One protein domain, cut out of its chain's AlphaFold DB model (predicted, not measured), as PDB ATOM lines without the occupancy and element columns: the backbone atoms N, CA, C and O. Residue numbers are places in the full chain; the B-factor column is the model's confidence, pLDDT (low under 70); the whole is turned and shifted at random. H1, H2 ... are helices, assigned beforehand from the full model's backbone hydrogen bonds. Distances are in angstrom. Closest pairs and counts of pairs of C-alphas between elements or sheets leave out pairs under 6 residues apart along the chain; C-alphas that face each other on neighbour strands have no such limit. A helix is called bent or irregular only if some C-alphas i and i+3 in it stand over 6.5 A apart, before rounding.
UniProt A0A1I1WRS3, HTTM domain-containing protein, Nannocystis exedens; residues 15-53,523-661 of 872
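Overview. This is residues 15 to 53 and 523 to 661 of the 872 residues of the protein "HTTM domain-containing protein" of Nannocystis exedens (UniProt A0A1I1WRS3). Four long helices, H1, H3, H4 and H5, stand side by side as an elongated bundle, each running opposite to the one before, left open between H1 and H5. At one end of the bundle the kinked H6 crosses steeply and meets H1, H4 and H5, while at the other end of H1 short H2 turns across, near H5. The printed part has 178 residues, with six named helices in the order H1 to H6 and no named strand: all helix. It is only just compact, close to loose, with a radius of gyration of the C-alphas of 18.9 A, and spans 60 by 38 by 30 A.

Along the chain. Find C-alpha 15 at (152.965, 144.016, 192.727); from there H1 runs through residues 15 to 40, 38.4 A long. It is irregular, with C-alphas 18 and 21 7.2 A apart, and has a kink of 38 degrees near residue 22. Next come H2, residues 42 to 49, and, after the cut, H3, residues 533 to 552, 28.4 A long. H4, residues 559 to 581, measures 32.9 A, and H5, residues 604 to 624, 30.0 A, from C-alpha 604 at (154.961, 129.477, 145.367). H6, residues 640 to 655, 22.7 A long, ends at C-alpha 655 at (137.993, 128.309, 164.700); it is irregular, with C-alphas 647 and 650 7.6 A apart, and has a kink of 73 degrees near residue 648.

Arrangement. Look first at residues 28 to 40 of H1, which touch H3 at a shallow tilt of 10 degrees, opposite ways; the closest C-alphas, of Ile 39 and Ala 533, are 6.7 A apart. H3 and H4 form a helical hairpin at 9 degrees, closest at the C-alphas of Ala 539 and Ile 566, 5.6 A. H4 and H5 form another at 26 degrees, closest at the C-alphas of Ala 578 and Ser 604, 6.2 A. H1 and H5 are apart. H6 touches H5 at a steep tilt of 57 degrees, closest at the C-alphas of Gly 620 and Phe 648, 5.2 A. H6 also touches H1, with residues 640 to 641 alone; the closest C-alphas, of Gly 24 and Trp 640, are 6.6 A apart. With residues 646 to 647 alone it touches H4, closest at the C-alphas of Ala 560 and Pro 647, 5.6 A. H2 is close to H5 but not clearly touching, with the C-alphas of Phe 49 and Gly 611 7.7 A apart. In H2, H3, H4 and H5 every O i to N i+4 pair is within hydrogen-bond range; in H1 20 of 22 are, in H6 8 of 12.

Size, cuts and confidence. The C-alphas farthest apart, of Glu 15 and His 523, are 61.5 A apart. Residues 54 to 522 are not printed, and C-alphas 53 and 523 are 15.0 A apart across this cut. Look for the long links at residues 582 to 603, H4 to H5, and 625 to 639, H5 to H6. Mean pLDDT of the printed part is 89.5; residues 556, 635 to 638 and 660 are under 70.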
ATOM      1  N   GLU A  15     151.537 143.964 193.065       85.81
ATOM      2  CA  GLU A  15     152.965 144.016 192.727       85.81
ATOM      3  C   GLU A  15     153.292 143.118 191.527       85.81
ATOM      4  O   GLU A  15     154.024 143.511 190.617       85.81
ATOM      5  N   ALA A  16     152.691 141.927 191.471       85.62
ATOM      6  CA  ALA A  16     152.833 141.037 190.325       85.62
ATOM      7  C   ALA A  16     152.206 141.647 189.060       85.62
ATOM      8  O   ALA A  16     152.790 141.538 187.981       85.62
ATOM      9  N   LEU A  17     151.053 142.316 189.179       86.81
ATOM     10  CA  LEU A  17     150.432 143.048 188.071       86.81
ATOM     11  C   LEU A  17     151.333 144.178 187.559       86.81
ATOM     12  O   LEU A  17     151.464 144.332 186.345       86.81
ATOM     13  N   ALA A  18     151.996 144.922 188.448       88.00
ATOM     14  CA  ALA A  18     152.920 145.991 188.068       88.00
ATOM     15  C   ALA A  18     154.142 145.476 187.280       88.00
ATOM     16  O   ALA A  18     154.653 146.177 186.411       88.00
ATOM     17  N   LEU A  19     154.573 144.229 187.515       88.81
ATOM     18  CA  LEU A  19     155.673 143.591 186.776       88.81
ATOM     19  C   LEU A  19     155.271 143.121 185.363       88.81
ATOM     20  O   LEU A  19     156.124 142.820 184.524       88.81
ATOM     21  N   SER A  20     153.971 143.042 185.082       87.75
ATOM     22  CA  SER A  20     153.427 142.497 183.839       87.75
ATOM     23  C   SER A  20     154.054 143.090 182.560       87.75
ATOM     24  O   SER A  20     154.493 142.298 181.717       87.75
ATOM     25  N   PRO A  21     154.205 144.424 182.397       88.75
ATOM     26  CA  PRO A  21     154.855 145.003 181.217       88.75
ATOM     27  C   PRO A  21     156.314 144.557 181.062       88.75
ATOM     28  O   PRO A  21     156.737 144.194 179.965       88.75
ATOM     29  N   THR A  22     157.072 144.500 182.161       91.56
ATOM     30  CA  THR A  22     158.465 144.032 182.165       91.56
ATOM     31  C   THR A  22     158.563 142.591 181.673       91.56
ATOM     32  O   THR A  22     159.399 142.285 180.821       91.56
ATOM     33  N   VAL A  23     157.685 141.701 182.149       91.00
ATOM     34  CA  VAL A  23     157.623 140.313 181.659       91.00
ATOM     35  C   VAL A  23     157.267 140.281 180.173       91.00
ATOM     36  O   VAL A  23     157.894 139.536 179.421       91.00
ATOM     37  N   GLY A  24     156.318 141.111 179.732       90.81
ATOM     38  CA  GLY A  24     155.937 141.245 178.324       90.81
ATOM     39  C   GLY A  24     157.120 141.598 177.415       90.81
ATOM     40  O   GLY A  24     157.327 140.933 176.397       90.81
ATOM     41  N   TRP A  25     157.952 142.567 177.806       93.31
ATOM     42  CA  TRP A  25     159.151 142.961 177.054       93.31
ATOM     43  C   TRP A  25     160.203 141.851 176.973       93.31
ATOM     44  O   TRP A  25     160.734 141.573 175.893       93.31
ATOM     45  N   TRP A  26     160.461 141.149 178.080       95.38
ATOM     46  CA  TRP A  26     161.346 139.981 178.065       95.38
ATOM     47  C   TRP A  26     160.793 138.860 177.184       95.38
ATOM     48  O   TRP A  26     161.540 138.247 176.421       95.38
ATOM     49  N   MET A  27     159.483 138.617 177.214       92.56
ATOM     50  CA  MET A  27     158.844 137.635 176.338       92.56
ATOM     51  C   MET A  27     158.931 138.021 174.860       92.56
ATOM     52  O   MET A  27     159.170 137.142 174.028       92.56
ATOM     53  N   LEU A  28     158.814 139.309 174.521       93.62
ATOM     54  CA  LEU A  28     159.048 139.799 173.162       93.62
ATOM     55  C   LEU A  28     160.495 139.547 172.723       93.62
ATOM     56  O   LEU A  28     160.717 139.056 171.618       93.62
ATOM     57  N   LEU A  29     161.481 139.806 173.586       97.00
ATOM     58  CA  LEU A  29     162.884 139.501 173.294       97.00
ATOM     59  C   LEU A  29     163.110 137.993 173.082       97.00
ATOM     60  O   LEU A  29     163.785 137.587 172.135       97.00
ATOM     61  N   GLY A  30     162.495 137.147 173.912       96.56
ATOM     62  CA  GLY A  30     162.496 135.694 173.722       96.56
ATOM     63  C   GLY A  30     161.887 135.285 172.377       96.56
ATOM     64  O   GLY A  30     162.466 134.476 171.647       96.56
ATOM     65  N   PHE A  31     160.764 135.894 171.994       94.69
ATOM     66  CA  PHE A  31     160.148 135.697 170.683       94.69
ATOM     67  C   PHE A  31     161.086 136.114 169.541       94.69
ATOM     68  O   PHE A  31     161.239 135.358 168.582       94.69
ATOM     69  N   VAL A  32     161.782 137.249 169.659       97.50
ATOM     70  CA  VAL A  32     162.786 137.701 168.682       97.50
ATOM     71  C   VAL A  32     163.904 136.674 168.530       97.50
ATOM     72  O   VAL A  32     164.218 136.305 167.398       97.50
ATOM     73  N   PHE A  33     164.473 136.150 169.622       98.31
ATOM     74  CA  PHE A  33     165.501 135.104 169.549       98.31
ATOM     75  C   PHE A  33     164.986 133.822 168.886       98.31
ATOM     76  O   PHE A  33     165.666 133.246 168.033       98.31
ATOM     77  N   PHE A  34     163.772 133.392 169.230       96.06
ATOM     78  CA  PHE A  34     163.158 132.208 168.636       96.06
ATOM     79  C   PHE A  34     162.917 132.379 167.128       96.06
ATOM     80  O   PHE A  34     163.362 131.551 166.330       96.06
ATOM     81  N   VAL A  35     162.280 133.479 166.713       96.19
ATOM     82  CA  VAL A  35     162.009 133.760 165.294       96.19
ATOM     83  C   VAL A  35     163.312 133.946 164.520       96.19
ATOM     84  O   VAL A  35     163.437 133.423 163.415       96.19
ATOM     85  N   SER A  36     164.317 134.592 165.112       97.62
ATOM     86  CA  SER A  36     165.663 134.719 164.542       97.62
ATOM     87  C   SER A  36     166.280 133.356 164.228       97.62
ATOM     88  O   SER A  36     166.716 133.111 163.098       97.62
ATOM     89  N   ALA A  37     166.247 132.423 165.186       95.69
ATOM     90  CA  ALA A  37     166.711 131.053 164.977       95.69
ATOM     91  C   ALA A  37     165.931 130.355 163.845       95.69
ATOM     92  O   ALA A  37     166.534 129.685 162.999       95.69
ATOM     93  N   CYS A  38     164.612 130.560 163.761       94.44
ATOM     94  CA  CYS A  38     163.792 130.053 162.659       94.44
ATOM     95  C   CYS A  38     164.157 130.672 161.297       94.44
ATOM     96  O   CYS A  38     164.178 129.945 160.305       94.44
ATOM     97  N   ILE A  39     164.477 131.970 161.221       96.25
ATOM     98  CA  ILE A  39     164.871 132.653 159.973       96.25
ATOM     99  C   ILE A  39     166.227 132.142 159.470       96.25
ATOM    100  O   ILE A  39     166.382 131.878 158.268       96.25
ATOM    101  N   PHE A  40     167.198 131.934 160.365       95.69
ATOM    102  CA  PHE A  40     168.463 131.277 160.014       95.69
ATOM    103  C   PHE A  40     168.221 129.853 159.496       95.69
ATOM    104  O   PHE A  40     168.769 129.461 158.464       95.69
ATOM    105  N   HIS A  41     167.315 129.107 160.134       93.50
ATOM    106  CA  HIS A  41     166.908 127.761 159.724       93.50
ATOM    107  C   HIS A  41     165.735 127.717 158.729       93.50
ATOM    108  O   HIS A  41     165.083 126.676 158.594       93.50
ATOM    109  N   ARG A  42     165.470 128.794 157.974       93.25
ATOM    110  CA  ARG A  42     164.282 128.888 157.101       93.25
ATOM    111  C   ARG A  42     164.142 127.730 156.114       93.25
ATOM    112  O   ARG A  42     163.030 127.308 155.822       93.25
ATOM    113  N   GLU A  43     165.248 127.182 155.612       91.25
ATOM    114  CA  GLU A  43     165.203 126.038 154.695       91.25
ATOM    115  C   GLU A  43     164.759 124.749 155.398       91.25
ATOM    116  O   GLU A  43     163.964 123.988 154.847       91.25
ATOM    117  N   ALA A  44     165.194 124.535 156.643       92.38
ATOM    118  CA  ALA A  44     164.717 123.425 157.464       92.38
ATOM    119  C   ALA A  44     163.214 123.563 157.734       92.38
ATOM    120  O   ALA A  44     162.470 122.602 157.547       92.38
ATOM    121  N   PHE A  45     162.756 124.771 158.085       92.25
ATOM    122  CA  PHE A  45     161.337 125.066 158.291       92.25
ATOM    123  C   PHE A  45     160.509 124.793 157.026       92.25
ATOM    124  O   PHE A  45     159.512 124.069 157.074       92.25
ATOM    125  N   ARG A  46     160.954 125.292 155.865       93.19
ATOM    126  CA  ARG A  46     160.292 125.056 154.571       93.19
ATOM    127  C   ARG A  46     160.169 123.568 154.264       93.19
ATOM    128  O   ARG A  46     159.085 123.116 153.905       93.19
ATOM    129  N   ARG A  47     161.249 122.797 154.421       92.81
ATOM    130  CA  ARG A  47     161.240 121.347 154.169       92.81
ATOM    131  C   ARG A  47     160.408 120.574 155.188       92.81
ATOM    132  O   ARG A  47     159.867 119.534 154.833       92.81
ATOM    133  N   LEU A  48     160.299 121.052 156.425       93.88
ATOM    134  CA  LEU A  48     159.506 120.400 157.464       93.88
ATOM    135  C   LEU A  48     158.001 120.591 157.228       93.88
ATOM    136  O   LEU A  48     157.260 119.610 157.228       93.88
ATOM    137  N   PHE A  49     157.560 121.828 156.981       95.69
ATOM    138  CA  PHE A  49     156.136 122.170 156.879       95.69
ATOM    139  C   PHE A  49     155.588 122.121 155.447       95.69
ATOM    140  O   PHE A  49     154.489 121.623 155.219       95.69
ATOM    141  N   LEU A  50     156.323 122.634 154.459       96.50
ATOM    142  CA  LEU A  50     155.764 122.968 153.139       96.50
ATOM    143  C   LEU A  50     155.996 121.890 152.067       96.50
ATOM    144  O   LEU A  50     155.606 122.068 150.907       96.50
ATOM    145  N   ARG A  51     156.622 120.768 152.433       95.38
ATOM    146  CA  ARG A  51     156.804 119.615 151.543       95.38
ATOM    147  C   ARG A  51     155.527 118.794 151.388       95.38
ATOM    148  O   ARG A  51     154.616 118.867 152.216       95.38
ATOM    149  N   ALA A  52     155.502 117.967 150.351       96.94
ATOM    150  CA  ALA A  52     154.529 116.895 150.232       96.94
ATOM    151  C   ALA A  52     155.005 115.635 150.980       96.94
ATOM    152  O   ALA A  52     156.205 115.348 151.061       96.94
ATOM    153  N   GLU A  53     154.063 114.875 151.523       96.00
ATOM    154  CA  GLU A  53     154.301 113.647 152.271       96.00
ATOM    155  C   GLU A  53     153.276 112.554 151.951       96.00
ATOM    156  O   GLU A  53     152.316 112.757 151.209       96.00
ATOM    157  N   HIS A 523     155.243 115.987 137.282       89.31
ATOM    158  CA  HIS A 523     154.072 116.786 137.634       89.31
ATOM    159  C   HIS A 523     154.120 117.366 139.067       89.31
ATOM    160  O   HIS A 523     153.253 118.168 139.423       89.31
ATOM    161  N   LEU A 524     155.077 116.976 139.910       93.81
ATOM    162  CA  LEU A 524     155.207 117.456 141.292       93.81
ATOM    163  C   LEU A 524     155.977 118.790 141.358       93.81
ATOM    164  O   LEU A 524     156.853 119.059 140.541       93.81
ATOM    165  N   HIS A 525     155.659 119.642 142.338       94.00
ATOM    166  CA  HIS A 525     156.244 120.986 142.447       94.00
ATOM    167  C   HIS A 525     157.684 120.950 142.980       94.00
ATOM    168  O   HIS A 525     157.930 120.381 144.044       94.00
ATOM    169  N   ARG A 526     158.630 121.586 142.275       93.06
ATOM    170  CA  ARG A 526     160.048 121.690 142.679       93.06
ATOM    171  C   ARG A 526     160.661 123.053 142.360       93.06
ATOM    172  O   ARG A 526     161.874 123.159 142.235       93.06
ATOM    173  N   ASP A 527     159.843 124.092 142.259       93.88
ATOM    174  CA  ASP A 527     160.324 125.431 141.937       93.88
ATOM    175  C   ASP A 527     161.303 125.979 142.995       93.88
ATOM    176  O   ASP A 527     161.184 125.711 144.204       93.88
ATOM    177  N   ALA A 528     162.278 126.757 142.527       94.25
ATOM    178  CA  ALA A 528     163.334 127.347 143.341       94.25
ATOM    179  C   ALA A 528     162.869 128.573 144.142       94.25
ATOM    180  O   ALA A 528     163.568 128.992 145.071       94.25
ATOM    181  N   ALA A 529     161.682 129.126 143.847       94.75
ATOM    182  CA  ALA A 529     161.153 130.299 144.534       94.75
ATOM    183  C   ALA A 529     161.146 130.097 146.061       94.75
ATOM    184  O   ALA A 529     160.692 129.072 146.587       94.75
ATOM    185  N   ALA A 530     161.686 131.076 146.783       94.19
ATOM    186  CA  ALA A 530     161.902 131.027 148.222       94.19
ATOM    187  C   ALA A 530     161.842 132.438 148.802       94.19
ATOM    188  O   ALA A 530     162.483 133.337 148.263       94.19
ATOM    189  N   MET A 531     161.135 132.629 149.919       94.94
ATOM    190  CA  MET A 531     161.126 133.930 150.588       94.94
ATOM    191  C   MET A 531     162.560 134.304 151.011       94.94
ATOM    192  O   MET A 531     163.217 133.494 151.684       94.94
ATOM    193  N   PRO A 532     163.080 135.476 150.607       95.31
ATOM    194  CA  PRO A 532     164.448 135.856 150.911       95.31
ATOM    195  C   PRO A 532     164.595 136.208 152.394       95.31
ATOM    196  O   PRO A 532     163.655 136.664 153.043       95.31
ATOM    197  N   ALA A 533     165.798 136.001 152.938       95.00
ATOM    198  CA  ALA A 533     166.068 136.194 154.365       95.00
ATOM    199  C   ALA A 533     165.777 137.627 154.829       95.00
ATOM    200  O   ALA A 533     165.150 137.815 155.864       95.00
ATOM    201  N   TRP A 534     166.212 138.621 154.046       96.69
ATOM    202  CA  TRP A 534     166.047 140.038 154.369       96.69
ATOM    203  C   TRP A 534     164.571 140.421 154.531       96.69
ATOM    204  O   TRP A 534     164.246 141.209 155.408       96.69
ATOM    205  N   ALA A 535     163.671 139.813 153.752       97.19
ATOM    206  CA  ALA A 535     162.240 140.084 153.843       97.19
ATOM    207  C   ALA A 535     161.652 139.548 155.154       97.19
ATOM    208  O   ALA A 535     160.828 140.206 155.780       97.19
ATOM    209  N   LEU A 536     162.111 138.374 155.602       97.12
ATOM    210  CA  LEU A 536     161.703 137.804 156.889       97.12
ATOM    211  C   LEU A 536     162.244 138.622 158.070       97.12
ATOM    212  O   LEU A 536     161.525 138.830 159.041       97.12
ATOM    213  N   TRP A 537     163.481 139.117 157.977       97.94
ATOM    214  CA  TRP A 537     164.049 140.034 158.971       97.94
ATOM    215  C   TRP A 537     163.309 141.371 159.012       97.94
ATOM    216  O   TRP A 537     162.991 141.851 160.095       97.94
ATOM    217  N   GLY A 538     162.961 141.932 157.849       97.69
ATOM    218  CA  GLY A 538     162.124 143.127 157.755       97.69
ATOM    219  C   GLY A 538     160.744 142.914 158.379       97.69
ATOM    220  O   GLY A 538     160.289 143.744 159.155       97.69
ATOM    221  N   ALA A 539     160.108 141.765 158.129       96.62
ATOM    222  CA  ALA A 539     158.844 141.406 158.770       96.62
ATOM    223  C   ALA A 539     158.964 141.293 160.299       96.62
ATOM    224  O   ALA A 539     158.076 141.758 161.009       96.62
ATOM    225  N   LEU A 540     160.061 140.721 160.814       96.75
ATOM    226  CA  LEU A 540     160.331 140.679 162.254       96.75
ATOM    227  C   LEU A 540     160.530 142.089 162.829       96.75
ATOM    228  O   LEU A 540     159.966 142.394 163.875       96.75
ATOM    229  N   ALA A 541     161.267 142.959 162.137       97.00
ATOM    230  CA  ALA A 541     161.464 144.346 162.554       97.00
ATOM    231  C   ALA A 541     160.139 145.125 162.600       97.00
ATOM    232  O   ALA A 541     159.862 145.798 163.587       97.00
ATOM    233  N   VAL A 542     159.279 144.970 161.586       94.94
ATOM    234  CA  VAL A 542     157.932 145.571 161.571       94.94
ATOM    235  C   VAL A 542     157.053 144.992 162.682       94.94
ATOM    236  O   VAL A 542     156.292 145.737 163.290       94.94
ATOM    237  N   ALA A 543     157.161 143.696 162.990       92.38
ATOM    238  CA  ALA A 543     156.421 143.092 164.095       92.38
ATOM    239  C   ALA A 543     156.838 143.689 165.448       92.38
ATOM    240  O   ALA A 543     155.975 144.099 166.216       92.38
ATOM    241  N   VAL A 544     158.144 143.791 165.718       93.50
ATOM    242  CA  VAL A 544     158.681 144.388 166.954       93.50
ATOM    243  C   VAL A 544     158.334 145.875 167.044       93.50
ATOM    244  O   VAL A 544     157.850 146.324 168.079       93.50
ATOM    245  N   GLY A 545     158.511 146.627 165.955       92.06
ATOM    246  CA  GLY A 545     158.134 148.039 165.890       92.06
ATOM    247  C   GLY A 545     156.633 148.250 166.082       92.06
ATOM    248  O   GLY A 545     156.232 149.162 166.792       92.06
ATOM    249  N   GLY A 546     155.794 147.371 165.529       89.44
ATOM    250  CA  GLY A 546     154.350 147.399 165.747       89.44
ATOM    251  C   GLY A 546     153.962 147.120 167.198       89.44
ATOM    252  O   GLY A 546     153.093 147.806 167.723       89.44
ATOM    253  N   VAL A 547     154.641 146.179 167.869       88.50
ATOM    254  CA  VAL A 547     154.460 145.958 169.315       88.50
ATOM    255  C   VAL A 547     154.808 147.219 170.097       88.50
ATOM    256  O   VAL A 547     154.025 147.627 170.946       88.50
ATOM    257  N   TYR A 548     155.937 147.854 169.783       88.81
ATOM    258  CA  TYR A 548     156.364 149.093 170.430       88.81
ATOM    259  C   TYR A 548     155.370 150.236 170.223       88.81
ATOM    260  O   TYR A 548     154.953 150.861 171.191       88.81
ATOM    261  N   VAL A 549     154.917 150.455 168.987       87.44
ATOM    262  CA  VAL A 549     153.918 151.482 168.666       87.44
ATOM    263  C   VAL A 549     152.636 151.265 169.467       87.44
ATOM    264  O   VAL A 549     152.134 152.204 170.071       87.44
ATOM    265  N   VAL A 550     152.110 150.040 169.526       81.81
ATOM    266  CA  VAL A 550     150.858 149.796 170.260       81.81
ATOM    267  C   VAL A 550     151.046 149.829 171.782       81.81
ATOM    268  O   VAL A 550     150.105 150.139 172.507       81.81
ATOM    269  N   ALA A 551     152.232 149.481 172.282       81.81
ATOM    270  CA  ALA A 551     152.505 149.457 173.716       81.81
ATOM    271  C   ALA A 551     152.831 150.842 174.297       81.81
ATOM    272  O   ALA A 551     152.402 151.122 175.411       81.81
ATOM    273  N   GLU A 552     153.566 151.680 173.560       84.31
ATOM    274  CA  GLU A 552     154.185 152.914 174.078       84.31
ATOM    275  C   GLU A 552     153.659 154.198 173.418       84.31
ATOM    276  O   GLU A 552     154.021 155.292 173.842       84.31
ATOM    277  N   THR A 553     152.836 154.111 172.364       79.00
ATOM    278  CA  THR A 553     152.342 155.304 171.654       79.00
ATOM    279  C   THR A 553     150.817 155.374 171.619       79.00
ATOM    280  O   THR A 553     150.141 154.372 171.390       79.00
ATOM    281  N   ASP A 554     150.274 156.589 171.722       73.94
ATOM    282  CA  ASP A 554     148.833 156.868 171.612       73.94
ATOM    283  C   ASP A 554     148.358 157.032 170.156       73.94
ATOM    284  O   ASP A 554     147.302 157.601 169.883       73.94
ATOM    285  N   LEU A 555     149.121 156.520 169.183       75.12
ATOM    286  CA  LEU A 555     148.830 156.682 167.751       75.12
ATOM    287  C   LEU A 555     147.541 155.974 167.293       75.12
ATOM    288  O   LEU A 555     147.149 156.103 166.135       75.12
ATOM    289  N   GLY A 556     146.888 155.196 168.164       67.75
ATOM    290  CA  GLY A 556     145.605 154.546 167.879       67.75
ATOM    291  C   GLY A 556     145.654 153.505 166.755       67.75
ATOM    292  O   GLY A 556     144.607 153.093 166.252       67.75
ATOM    293  N   ILE A 557     146.848 153.070 166.336       72.62
ATOM    294  CA  ILE A 557     147.013 152.093 165.257       72.62
ATOM    295  C   ILE A 557     146.599 150.712 165.782       72.62
ATOM    296  O   ILE A 557     147.209 150.200 166.721       72.62
ATOM    297  N   PRO A 558     145.590 150.054 165.184       72.62
ATOM    298  CA  PRO A 558     145.176 148.737 165.635       72.62
ATOM    299  C   PRO A 558     146.235 147.690 165.273       72.62
ATOM    300  O   PRO A 558     146.754 147.681 164.158       72.62
ATOM    301  N   TRP A 559     146.467 146.718 166.158       73.25
ATOM    302  CA  TRP A 559     147.363 145.574 165.919       73.25
ATOM    303  C   TRP A 559     147.156 144.863 164.574       73.25
ATOM    304  O   TRP A 559     148.099 144.360 163.958       73.25
ATOM    305  N   ALA A 560     145.903 144.805 164.116       73.88
ATOM    306  CA  ALA A 560     145.547 144.202 162.840       73.88
ATOM    307  C   ALA A 560     146.249 144.888 161.651       73.88
ATOM    308  O   ALA A 560     146.571 144.214 160.674       73.88
ATOM    309  N   ALA A 561     146.543 146.190 161.747       81.62
ATOM    310  CA  ALA A 561     147.257 146.937 160.717       81.62
ATOM    311  C   ALA A 561     148.706 146.451 160.567       81.62
ATOM    312  O   ALA A 561     149.137 146.180 159.449       81.62
ATOM    313  N   THR A 562     149.437 146.240 161.671       85.88
ATOM    314  CA  THR A 562     150.805 145.686 161.641       85.88
ATOM    315  C   THR A 562     150.834 144.325 160.944       85.88
ATOM    316  O   THR A 562     151.645 144.097 160.045       85.88
ATOM    317  N   GLY A 563     149.912 143.428 161.309       87.00
ATOM    318  CA  GLY A 563     149.786 142.118 160.669       87.00
ATOM    319  C   GLY A 563     149.461 142.213 159.174       87.00
ATOM    320  O   GLY A 563     150.051 141.489 158.370       87.00
ATOM    321  N   ALA A 564     148.575 143.137 158.789       87.12
ATOM    322  CA  ALA A 564     148.206 143.369 157.393       87.12
ATOM    323  C   ALA A 564     149.384 143.897 156.559       87.12
ATOM    324  O   ALA A 564     149.614 143.398 155.458       87.12
ATOM    325  N   VAL A 565     150.170 144.839 157.096       91.19
ATOM    326  CA  VAL A 565     151.379 145.377 156.447       91.19
ATOM    327  C   VAL A 565     152.413 144.275 156.227       91.19
ATOM    328  O   VAL A 565     152.915 144.125 155.112       91.19
ATOM    329  N   ILE A 566     152.688 143.454 157.248       93.00
ATOM    330  CA  ILE A 566     153.611 142.315 157.128       93.00
ATOM    331  C   ILE A 566     153.126 141.346 156.046       93.00
ATOM    332  O   ILE A 566     153.903 140.946 155.177       93.00
ATOM    333  N   PHE A 567     151.844 140.973 156.073       93.31
ATOM    334  CA  PHE A 567     151.282 140.035 155.107       93.31
ATOM    335  C   PHE A 567     151.349 140.579 153.674       93.31
ATOM    336  O   PHE A 567     151.837 139.881 152.785       93.31
ATOM    337  N   ALA A 568     150.908 141.819 153.448       93.00
ATOM    338  CA  ALA A 568     150.912 142.451 152.131       93.00
ATOM    339  C   ALA A 568     152.338 142.636 151.589       93.00
ATOM    340  O   ALA A 568     152.611 142.258 150.449       93.00
ATOM    341  N   GLY A 569     153.267 143.130 152.414       95.31
ATOM    342  CA  GLY A 569     154.670 143.305 152.031       95.31
ATOM    343  C   GLY A 569     155.334 141.983 151.639       95.31
ATOM    344  O   GLY A 569     155.940 141.878 150.570       95.31
ATOM    345  N   LEU A 570     155.155 140.933 152.448       96.50
ATOM    346  CA  LEU A 570     155.671 139.602 152.121       96.50
ATOM    347  C   LEU A 570     154.981 138.988 150.893       96.50
ATOM    348  O   LEU A 570     155.642 138.285 150.130       96.50
ATOM    349  N   ALA A 571     153.691 139.252 150.667       95.19
ATOM    350  CA  ALA A 571     152.978 138.776 149.484       95.19
ATOM    351  C   ALA A 571     153.540 139.397 148.195       95.19
ATOM    352  O   ALA A 571     153.797 138.673 147.234       95.19
ATOM    353  N   VAL A 572     153.804 140.710 148.188       95.50
ATOM    354  CA  VAL A 572     154.410 141.417 147.044       95.50
ATOM    355  C   VAL A 572     155.811 140.878 146.744       95.50
ATOM    356  O   VAL A 572     156.118 140.539 145.598       95.50
ATOM    357  N   ILE A 573     156.652 140.720 147.771       96.69
ATOM    358  CA  ILE A 573     158.000 140.151 147.617       96.69
ATOM    359  C   ILE A 573     157.917 138.701 147.124       96.69
ATOM    360  O   ILE A 573     158.641 138.313 146.207       96.69
ATOM    361  N   GLY A 574     157.014 137.901 147.695       95.69
ATOM    362  CA  GLY A 574     156.778 136.515 147.298       95.69
ATOM    363  C   GLY A 574     156.360 136.388 145.835       95.69
ATOM    364  O   GLY A 574     156.906 135.544 145.122       95.69
ATOM    365  N   PHE A 575     155.462 137.258 145.370       95.75
ATOM    366  CA  PHE A 575     155.050 137.337 143.972       95.75
ATOM    367  C   PHE A 575     156.225 137.697 143.054       95.75
ATOM    368  O   PHE A 575     156.464 137.007 142.063       95.75
ATOM    369  N   SER A 576     157.024 138.706 143.414       96.19
ATOM    370  CA  SER A 576     158.211 139.103 142.641       96.19
ATOM    371  C   SER A 576     159.243 137.971 142.531       96.19
ATOM    372  O   SER A 576     159.769 137.683 141.454       96.19
ATOM    373  N   VAL A 577     159.497 137.251 143.627       95.81
ATOM    374  CA  VAL A 577     160.396 136.087 143.618       95.81
ATOM    375  C   VAL A 577     159.827 134.949 142.774       95.81
ATOM    376  O   VAL A 577     160.581 134.294 142.054       95.81
ATOM    377  N   ALA A 578     158.516 134.716 142.825       94.81
ATOM    378  CA  ALA A 578     157.856 133.722 141.987       94.81
ATOM    379  C   ALA A 578     157.987 134.047 140.493       94.81
ATOM    380  O   ALA A 578     158.185 133.134 139.694       94.81
ATOM    381  N   GLN A 579     157.937 135.324 140.106       95.06
ATOM    382  CA  GLN A 579     158.165 135.737 138.718       95.06
ATOM    383  C   GLN A 579     159.595 135.437 138.260       95.06
ATOM    384  O   GLN A 579     159.791 134.956 137.151       95.06
ATOM    385  N   ARG A 580     160.589 135.691 139.120       94.50
ATOM    386  CA  ARG A 580     162.012 135.539 138.772       94.50
ATOM    387  C   ARG A 580     162.511 134.097 138.829       94.50
ATOM    388  O   ARG A 580     163.353 133.714 138.031       94.50
ATOM    389  N   ARG A 581     162.038 133.309 139.802       94.19
ATOM    390  CA  ARG A 581     162.596 131.983 140.140       94.19
ATOM    391  C   ARG A 581     161.570 130.855 140.193       94.19
ATOM    392  O   ARG A 581     161.889 129.752 140.628       94.19
ATOM    393  N   GLY A 582     160.320 131.112 139.815       91.00
ATOM    394  CA  GLY A 582     159.276 130.087 139.844       91.00
ATOM    395  C   GLY A 582     159.377 129.069 138.704       91.00
ATOM    396  O   GLY A 582     158.912 127.943 138.869       91.00
ATOM    397  N   ALA A 583     159.983 129.441 137.569       91.19
ATOM    398  CA  ALA A 583     160.245 128.517 136.462       91.19
ATOM    399  C   ALA A 583     161.447 127.595 136.752       91.19
ATOM    400  O   ALA A 583     161.378 126.400 136.480       91.19
ATOM    401  N   GLU A 584     162.492 128.112 137.409       93.81
ATOM    402  CA  GLU A 584     163.693 127.355 137.793       93.81
ATOM    403  C   GLU A 584     163.334 126.140 138.672       93.81
ATOM    404  O   GLU A 584     162.782 126.288 139.768       93.81
ATOM    405  N   GLN A 585     163.648 124.924 138.205       91.62
ATOM    406  CA  GLN A 585     163.375 123.686 138.940       91.62
ATOM    407  C   GLN A 585     164.596 123.193 139.705       91.62
ATOM    408  O   GLN A 585     165.692 123.054 139.171       91.62
ATOM    409  N   LEU A 586     164.369 122.820 140.960       91.69
ATOM    410  CA  LEU A 586     165.354 122.119 141.763       91.69
ATOM    411  C   LEU A 586     165.578 120.683 141.237       91.69
ATOM    412  O   LEU A 586     164.621 120.049 140.774       91.69
ATOM    413  N   PRO A 587     166.799 120.130 141.388       90.94
ATOM    414  CA  PRO A 587     167.101 118.745 141.029       90.94
ATOM    415  C   PRO A 587     166.151 117.732 141.684       90.94
ATOM    416  O   PRO A 587     165.756 117.891 142.845       90.94
ATOM    417  N   THR A 588     165.796 116.676 140.946       91.12
ATOM    418  CA  THR A 588     164.943 115.570 141.427       91.12
ATOM    419  C   THR A 588     165.646 114.711 142.471       91.12
ATOM    420  O   THR A 588     164.995 114.194 143.378       91.12
ATOM    421  N   VAL A 589     166.967 114.600 142.378       90.38
ATOM    422  CA  VAL A 589     167.836 113.929 143.346       90.38
ATOM    423  C   VAL A 589     168.650 114.993 144.068       90.38
ATOM    424  O   VAL A 589     169.171 115.915 143.443       90.38
ATOM    425  N   ASP A 590     168.737 114.905 145.394       86.25
ATOM    426  CA  ASP A 590     169.604 115.802 146.148       86.25
ATOM    427  C   ASP A 590     171.073 115.457 145.850       86.25
ATOM    428  O   ASP A 590     171.498 114.340 146.166       86.25
ATOM    429  N   PRO A 591     171.860 116.387 145.278       85.19
ATOM    430  CA  PRO A 591     173.230 116.104 144.856       85.19
ATOM    431  C   PRO A 591     174.151 115.732 146.023       85.19
ATOM    432  O   PRO A 591     175.187 115.119 145.805       85.19
ATOM    433  N   ARG A 592     173.793 116.081 147.266       83.19
ATOM    434  CA  ARG A 592     174.612 115.762 148.445       83.19
ATOM    435  C   ARG A 592     174.353 114.369 148.988       83.19
ATOM    436  O   ARG A 592     175.268 113.731 149.487       83.19
ATOM    437  N   THR A 593     173.096 113.934 148.957       86.00
ATOM    438  CA  THR A 593     172.686 112.696 149.627       86.00
ATOM    439  C   THR A 593     172.435 111.555 148.648       86.00
ATOM    440  O   THR A 593     172.201 110.436 149.095       86.00
ATOM    441  N   GLY A 594     172.353 111.839 147.343       86.81
ATOM    442  CA  GLY A 594     171.960 110.872 146.313       86.81
ATOM    443  C   GLY A 594     170.520 110.363 146.457       86.81
ATOM    444  O   GLY A 594     170.154 109.361 145.853       86.81
ATOM    445  N   ARG A 595     169.687 111.015 147.283       88.25
ATOM    446  CA  ARG A 595     168.309 110.575 147.567       88.25
ATOM    447  C   ARG A 595     167.307 111.436 146.806       88.25
ATOM    448  O   ARG A 595     167.565 112.628 146.626       88.25
ATOM    449  N   PRO A 596     166.134 110.893 146.441       89.62
ATOM    450  CA  PRO A 596     165.066 111.691 145.859       89.62
ATOM    451  C   PRO A 596     164.697 112.883 146.748       89.62
ATOM    452  O   PRO A 596     164.365 112.731 147.931       89.62
ATOM    453  N   ARG A 597     164.735 114.085 146.173       89.81
ATOM    454  CA  ARG A 597     164.327 115.317 146.841       89.81
ATOM    455  C   ARG A 597     162.809 115.328 146.973       89.81
ATOM    456  O   ARG A 597     162.081 115.214 145.991       89.81
ATOM    457  N   ARG A 598     162.319 115.503 148.202       91.38
ATOM    458  CA  ARG A 598     160.876 115.610 148.452       91.38
ATOM    459  C   ARG A 598     160.315 116.865 147.762       91.38
ATOM    460  O   ARG A 598     160.884 117.941 147.946       91.38
ATOM    461  N   PRO A 599     159.215 116.747 147.002       95.38
ATOM    462  CA  PRO A 599     158.615 117.880 146.313       95.38
ATOM    463  C   PRO A 599     157.882 118.809 147.287       95.38
ATOM    464  O   PRO A 599     157.553 118.443 148.421       95.38
ATOM    465  N   TRP A 600     157.564 120.008 146.813       96.56
ATOM    466  CA  TRP A 600     156.682 120.945 147.494       96.56
ATOM    467  C   TRP A 600     155.218 120.508 147.393       96.56
ATOM    468  O   TRP A 600     154.775 119.967 146.380       96.56
ATOM    469  N   ALA A 601     154.440 120.779 148.442       95.50
ATOM    470  CA  ALA A 601     153.009 120.471 148.463       95.50
ATOM    471  C   ALA A 601     152.184 121.347 147.503       95.50
ATOM    472  O   ALA A 601     151.123 120.937 147.024       95.50
ATOM    473  N   TYR A 602     152.672 122.561 147.252       95.12
ATOM    474  CA  TYR A 602     152.035 123.586 146.434       95.12
ATOM    475  C   TYR A 602     153.089 124.360 145.634       95.12
ATOM    476  O   TYR A 602     154.279 124.286 145.947       95.12
ATOM    477  N   GLY A 603     152.630 125.153 144.661       93.94
ATOM    478  CA  GLY A 603     153.429 126.219 144.046       93.94
ATOM    479  C   GLY A 603     153.773 127.345 145.029       93.94
ATOM    480  O   GLY A 603     153.471 127.269 146.226       93.94
ATOM    481  N   SER A 604     154.423 128.396 144.536       94.69
ATOM    482  CA  SER A 604     154.961 129.477 145.367       94.69
ATOM    483  C   SER A 604     153.880 130.214 146.173       94.69
ATOM    484  O   SER A 604     154.062 130.415 147.377       94.69
ATOM    485  N   MET A 605     152.715 130.497 145.576       94.50
ATOM    486  CA  MET A 605     151.599 131.159 146.260       94.50
ATOM    487  C   MET A 605     151.045 130.291 147.389       94.50
ATOM    488  O   MET A 605     150.857 130.741 148.516       94.50
ATOM    489  N   GLY A 606     150.793 129.011 147.098       94.56
ATOM    490  CA  GLY A 606     150.237 128.087 148.085       94.56
ATOM    491  C   GLY A 606     151.188 127.854 149.259       94.56
ATOM    492  O   GLY A 606     150.739 127.747 150.398       94.56
ATOM    493  N   ARG A 607     152.503 127.833 149.004       95.44
ATOM    494  CA  ARG A 607     153.527 127.776 150.057       95.44
ATOM    495  C   ARG A 607     153.552 129.040 150.912       95.44
ATOM    496  O   ARG A 607     153.683 128.913 152.127       95.44
ATOM    497  N   PHE A 608     153.405 130.219 150.309       95.56
ATOM    498  CA  PHE A 608     153.289 131.480 151.043       95.56
ATOM    499  C   PHE A 608     152.060 131.480 151.960       95.56
ATOM    500  O   PHE A 608     152.208 131.672 153.162       95.56
ATOM    501  N   LEU A 609     150.874 131.170 151.424       95.44
ATOM    502  CA  LEU A 609     149.630 131.150 152.201       95.44
ATOM    503  C   LEU A 609     149.664 130.108 153.328       95.44
ATOM    504  O   LEU A 609     149.301 130.420 154.458       95.44
ATOM    505  N   ALA A 610     150.143 128.890 153.049       96.56
ATOM    506  CA  ALA A 610     150.282 127.854 154.072       96.56
ATOM    507  C   ALA A 610     151.306 128.246 155.151       96.56
ATOM    508  O   ALA A 610     151.053 128.046 156.335       96.56
ATOM    509  N   GLY A 611     152.444 128.832 154.764       95.88
ATOM    510  CA  GLY A 611     153.458 129.312 155.704       95.88
ATOM    511  C   GLY A 611     152.954 130.458 156.583       95.88
ATOM    512  O   GLY A 611     153.108 130.397 157.800       95.88
ATOM    513  N   ALA A 612     152.302 131.460 155.986       95.12
ATOM    514  CA  ALA A 612     151.690 132.575 156.704       95.12
ATOM    515  C   ALA A 612     150.623 132.081 157.690       95.12
ATOM    516  O   ALA A 612     150.623 132.492 158.848       95.12
ATOM    517  N   PHE A 613     149.779 131.137 157.260       95.44
ATOM    518  CA  PHE A 613     148.787 130.510 158.125       95.44
ATOM    519  C   PHE A 613     149.424 129.773 159.307       95.44
ATOM    520  O   PHE A 613     149.010 129.993 160.439       95.44
ATOM    521  N   VAL A 614     150.438 128.929 159.070       96.12
ATOM    522  CA  VAL A 614     151.145 128.197 160.138       96.12
ATOM    523  C   VAL A 614     151.712 129.173 161.168       96.12
ATOM    524  O   VAL A 614     151.482 128.991 162.359       96.12
ATOM    525  N   VAL A 615     152.411 130.224 160.728       94.56
ATOM    526  CA  VAL A 615     153.011 131.213 161.637       94.56
ATOM    527  C   VAL A 615     151.935 131.965 162.418       94.56
ATOM    528  O   VAL A 615     152.015 132.026 163.644       94.56
ATOM    529  N   TYR A 616     150.907 132.485 161.741       94.00
ATOM    530  CA  TYR A 616     149.805 133.209 162.380       94.00
ATOM    531  C   TYR A 616     149.063 132.328 163.393       94.00
ATOM    532  O   TYR A 616     148.869 132.719 164.543       94.00
ATOM    533  N   HIS A 617     148.705 131.107 162.999       94.81
ATOM    534  CA  HIS A 617     147.955 130.190 163.842       94.81
ATOM    535  C   HIS A 617     148.769 129.705 165.046       94.81
ATOM    536  O   HIS A 617     148.276 129.780 166.169       94.81
ATOM    537  N   CYS A 618     150.013 129.252 164.845       93.81
ATOM    538  CA  CYS A 618     150.860 128.779 165.940       93.81
ATOM    539  C   CYS A 618     151.207 129.901 166.927       93.81
ATOM    540  O   CYS A 618     151.234 129.648 168.127       93.81
ATOM    541  N   THR A 619     151.418 131.132 166.446       92.06
ATOM    542  CA  THR A 619     151.645 132.296 167.320       92.06
ATOM    543  C   THR A 619     150.394 132.605 168.142       92.06
ATOM    544  O   THR A 619     150.481 132.727 169.362       92.06
ATOM    545  N   GLY A 620     149.221 132.637 167.501       92.31
ATOM    546  CA  GLY A 620     147.949 132.854 168.186       92.31
ATOM    547  C   GLY A 620     147.663 131.799 169.254       92.31
ATOM    548  O   GLY A 620     147.310 132.153 170.373       92.31
ATOM    549  N   VAL A 621     147.880 130.514 168.948       92.31
ATOM    550  CA  VAL A 621     147.742 129.421 169.926       92.31
ATOM    551  C   VAL A 621     148.750 129.572 171.065       92.31
ATOM    552  O   VAL A 621     148.353 129.494 172.223       92.31
ATOM    553  N   ALA A 622     150.029 129.831 170.775       90.50
ATOM    554  CA  ALA A 622     151.057 129.973 171.806       90.50
ATOM    555  C   ALA A 622     150.727 131.094 172.806       90.50
ATOM    556  O   ALA A 622     150.803 130.872 174.011       90.50
ATOM    557  N   ILE A 623     150.289 132.260 172.317       89.00
ATOM    558  CA  ILE A 623     149.868 133.389 173.162       89.00
ATOM    559  C   ILE A 623     148.600 133.039 173.953       89.00
ATOM    560  O   ILE A 623     148.475 133.391 175.127       89.00
ATOM    561  N   TRP A 624     147.653 132.321 173.341       88.56
ATOM    562  CA  TRP A 624     146.414 131.918 174.009       88.56
ATOM    563  C   TRP A 624     146.645 130.944 175.168       88.56
ATOM    564  O   TRP A 624     145.898 130.961 176.146       88.56
ATOM    565  N   LEU A 625     147.673 130.098 175.060       87.00
ATOM    566  CA  LEU A 625     148.023 129.089 176.063       87.00
ATOM    567  C   LEU A 625     148.926 129.609 177.181       87.00
ATOM    568  O   LEU A 625     149.216 128.856 178.115       87.00
ATOM    569  N   LEU A 626     149.336 130.881 177.130       85.00
ATOM    570  CA  LEU A 626     150.023 131.515 178.250       85.00
ATOM    571  C   LEU A 626     149.121 131.521 179.496       85.00
ATOM    572  O   LEU A 626     147.930 131.852 179.390       85.00
ATOM    573  N   PRO A 627     149.668 131.170 180.675       78.75
ATOM    574  CA  PRO A 627     148.876 131.014 181.884       78.75
ATOM    575  C   PRO A 627     148.275 132.344 182.354       78.75
ATOM    576  O   PRO A 627     148.807 133.426 182.119       78.75
ATOM    577  N   GLU A 628     147.159 132.257 183.070       76.75
ATOM    578  CA  GLU A 628     146.478 133.399 183.691       76.75
ATOM    579  C   GLU A 628     147.157 133.772 185.016       76.75
ATOM    580  O   GLU A 628     146.660 133.480 186.105       76.75
ATOM    581  N   LYS A 629     148.345 134.377 184.927       79.19
ATOM    582  CA  LYS A 629     149.128 134.864 186.074       79.19
ATOM    583  C   LYS A 629     149.090 136.389 186.146       79.19
ATOM    584  O   LYS A 629     149.054 137.057 185.115       79.19
ATOM    585  N   ASP A 630     149.155 136.934 187.358       83.62
ATOM    586  CA  ASP A 630     149.164 138.393 187.571       83.62
ATOM    587  C   ASP A 630     150.413 139.031 186.951       83.62
ATOM    588  O   ASP A 630     150.307 140.037 186.258       83.62
ATOM    589  N   SER A 631     151.554 138.335 187.010       84.44
ATOM    590  CA  SER A 631     152.794 138.694 186.304       84.44
ATOM    591  C   SER A 631     152.700 138.670 184.770       84.44
ATOM    592  O   SER A 631     153.671 138.980 184.092       84.44
ATOM    593  N   LEU A 632     151.558 138.266 184.208       82.50
ATOM    594  CA  LEU A 632     151.248 138.311 182.775       82.50
ATOM    595  C   LEU A 632     150.031 139.214 182.481       82.50
ATOM    596  O   LEU A 632     149.490 139.197 181.375       82.50
ATOM    597  N   GLY A 633     149.575 139.993 183.468       75.06
ATOM    598  CA  GLY A 633     148.472 140.952 183.345       75.06
ATOM    599  C   GLY A 633     147.159 140.496 183.974       75.06
ATOM    600  O   GLY A 633     146.168 141.215 183.871       75.06
ATOM    601  N   GLY A 634     147.144 139.331 184.630       76.69
ATOM    602  CA  GLY A 634     145.986 138.822 185.365       76.69
ATOM    603  C   GLY A 634     144.736 138.667 184.491       76.69
ATOM    604  O   GLY A 634     144.817 138.289 183.319       76.69
ATOM    605  N   GLU A 635     143.573 138.946 185.083       67.19
ATOM    606  CA  GLU A 635     142.271 138.971 184.393       67.19
ATOM    607  C   GLU A 635     141.895 140.367 183.860       67.19
ATOM    608  O   GLU A 635     140.826 140.551 183.277       67.19
ATOM    609  N   GLY A 636     142.773 141.359 184.043       67.00
ATOM    610  CA  GLY A 636     142.532 142.730 183.612       67.00
ATOM    611  C   GLY A 636     142.399 142.833 182.093       67.00
ATOM    612  O   GLY A 636     143.188 142.254 181.344       67.00
ATOM    613  N   LYS A 637     141.421 143.620 181.626       67.81
ATOM    614  CA  LYS A 637     141.225 143.899 180.190       67.81
ATOM    615  C   LYS A 637     142.455 144.560 179.552       67.81
ATOM    616  O   LYS A 637     142.696 144.359 178.366       67.81
ATOM    617  N   ASP A 638     143.242 145.273 180.356       68.44
ATOM    618  CA  ASP A 638     144.459 145.979 179.947       68.44
ATOM    619  C   ASP A 638     145.754 145.174 180.109       68.44
ATOM    620  O   ASP A 638     146.829 145.662 179.761       68.44
ATOM    621  N   GLY A 639     145.683 143.934 180.600       75.44
ATOM    622  CA  GLY A 639     146.860 143.079 180.726       75.44
ATOM    623  C   GLY A 639     147.505 142.804 179.365       75.44
ATOM    624  O   GLY A 639     146.807 142.511 178.387       75.44
ATOM    625  N   TRP A 640     148.843 142.836 179.284       83.38
ATOM    626  CA  TRP A 640     149.536 142.659 178.000       83.38
ATOM    627  C   TRP A 640     149.177 141.329 177.326       83.38
ATOM    628  O   TRP A 640     149.056 141.295 176.105       83.38
ATOM    629  N   ARG A 641     148.939 140.246 178.087       85.38
ATOM    630  CA  ARG A 641     148.517 138.950 177.529       85.38
ATOM    631  C   ARG A 641     147.210 139.075 176.746       85.38
ATOM    632  O   ARG A 641     147.102 138.502 175.667       85.38
ATOM    633  N   VAL A 642     146.231 139.819 177.265       83.56
ATOM    634  CA  VAL A 642     144.938 140.045 176.598       83.56
ATOM    635  C   VAL A 642     145.138 140.889 175.339       83.56
ATOM    636  O   VAL A 642     144.671 140.496 174.270       83.56
ATOM    637  N   ARG A 643     145.928 141.967 175.427       82.75
ATOM    638  CA  ARG A 643     146.285 142.805 174.269       82.75
ATOM    639  C   ARG A 643     147.019 142.007 173.182       82.75
ATOM    640  O   ARG A 643     146.723 142.147 172.000       82.75
ATOM    641  N   ALA A 644     147.920 141.103 173.566       85.56
ATOM    642  CA  ALA A 644     148.645 140.224 172.648       85.56
ATOM    643  C   ALA A 644     147.750 139.157 171.989       85.56
ATOM    644  O   ALA A 644     148.086 138.647 170.920       85.56
ATOM    645  N   GLN A 645     146.610 138.806 172.599       87.81
ATOM    646  CA  GLN A 645     145.626 137.884 172.019       87.81
ATOM    647  C   GLN A 645     144.744 138.549 170.963       87.81
ATOM    648  O   GLN A 645     144.284 137.862 170.047       87.81
ATOM    649  N   ASP A 646     144.500 139.855 171.062       84.69
ATOM    650  CA  ASP A 646     143.568 140.580 170.193       84.69
ATOM    651  C   ASP A 646     143.794 140.386 168.676       84.69
ATOM    652  O   ASP A 646     142.800 140.127 167.988       84.69
ATOM    653  N   PRO A 647     145.032 140.367 168.127       85.94
ATOM    654  CA  PRO A 647     145.260 140.122 166.698       85.94
ATOM    655  C   PRO A 647     144.774 138.743 166.220       85.94
ATOM    656  O   PRO A 647     144.510 138.546 165.032       85.94
ATOM    657  N   PHE A 648     144.674 137.776 167.134       89.50
ATOM    658  CA  PHE A 648     144.321 136.381 166.856       89.50
ATOM    659  C   PHE A 648     142.922 136.017 167.354       89.50
ATOM    660  O   PHE A 648     142.392 134.964 167.005       89.50
ATOM    661  N   LYS A 649     142.305 136.879 168.164       87.00
ATOM    662  CA  LYS A 649     141.092 136.609 168.940       87.00
ATOM    663  C   LYS A 649     139.920 136.166 168.097       87.00
ATOM    664  O   LYS A 649     139.296 135.162 168.434       87.00
ATOM    665  N   TRP A 650     139.643 136.867 167.002       85.56
ATOM    666  CA  TRP A 650     138.570 136.469 166.098       85.56
ATOM    667  C   TRP A 650     138.848 135.089 165.495       85.56
ATOM    668  O   TRP A 650     138.022 134.191 165.629       85.56
ATOM    669  N   TRP A 651     140.043 134.870 164.936       89.56
ATOM    670  CA  TRP A 651     140.410 133.584 164.342       89.56
ATOM    671  C   TRP A 651     140.344 132.436 165.354       89.56
ATOM    672  O   TRP A 651     139.688 131.427 165.099       89.56
ATOM    673  N   ILE A 652     140.986 132.576 166.513       90.88
ATOM    674  CA  ILE A 652     141.066 131.529 167.538       90.88
ATOM    675  C   ILE A 652     139.686 131.224 168.138       90.88
ATOM    676  O   ILE A 652     139.358 130.052 168.336       90.88
ATOM    677  N   ARG A 653     138.840 132.241 168.373       87.12
ATOM    678  CA  ARG A 653     137.470 132.043 168.881       87.12
ATOM    679  C   ARG A 653     136.541 131.425 167.839       87.12
ATOM    680  O   ARG A 653     135.773 130.538 168.196       87.12
ATOM    681  N   THR A 654     136.618 131.850 166.578       87.06
ATOM    682  CA  THR A 654     135.773 131.331 165.488       87.06
ATOM    683  C   THR A 654     136.163 129.907 165.107       87.06
ATOM    684  O   THR A 654     135.310 129.033 164.978       87.06
ATOM    685  N   SER A 655     137.465 129.647 164.981       88.12
ATOM    686  CA  SER A 655     137.993 128.309 164.700       88.12
ATOM    687  C   SER A 655     137.907 127.364 165.904       88.12
ATOM    688  O   SER A 655     138.036 126.156 165.733       88.12
ATOM    689  N   GLN A 656     137.682 127.911 167.106       85.06
ATOM    690  CA  GLN A 656     137.639 127.194 168.383       85.06
ATOM    691  C   GLN A 656     138.882 126.329 168.626       85.06
ATOM    692  O   GLN A 656     138.795 125.212 169.126       85.06
ATOM    693  N   THR A 657     140.047 126.871 168.266       87.31
ATOM    694  CA  THR A 657     141.348 126.187 168.367       87.31
ATOM    695  C   THR A 657     142.121 126.499 169.652       87.31
ATOM    696  O   THR A 657     143.238 126.020 169.851       87.31
ATOM    697  N   ALA A 658     141.535 127.295 170.550       77.75
ATOM    698  CA  ALA A 658     142.069 127.498 171.892       77.75
ATOM    699  C   ALA A 658     141.826 126.258 172.759       77.75
ATOM    700  O   ALA A 658     140.675 125.873 172.972       77.75
ATOM    701  N   GLN A 659     142.890 125.659 173.304       74.75
ATOM    702  CA  GLN A 659     142.744 124.444 174.100       74.75
ATOM    703  C   GLN A 659     143.803 124.275 175.197       74.75
ATOM    704  O   GLN A 659     144.970 124.059 174.901       74.75
ATOM    705  N   GLY A 660     143.367 124.231 176.459       68.31
ATOM    706  CA  GLY A 660     144.163 123.738 177.590       68.31
ATOM    707  C   GLY A 660     143.314 122.848 178.500       68.31
ATOM    708  O   GLY A 660     142.124 123.121 178.691       68.31
ATOM    709  N   TRP A 661     143.887 121.771 179.046       75.75
ATOM    710  CA  TRP A 661     143.181 120.884 179.974       75.75
ATOM    711  C   TRP A 661     143.544 121.252 181.410       75.75
ATOM    712  O   TRP A 661     144.533 120.795 181.960       75.75
TER     713      TRP A 661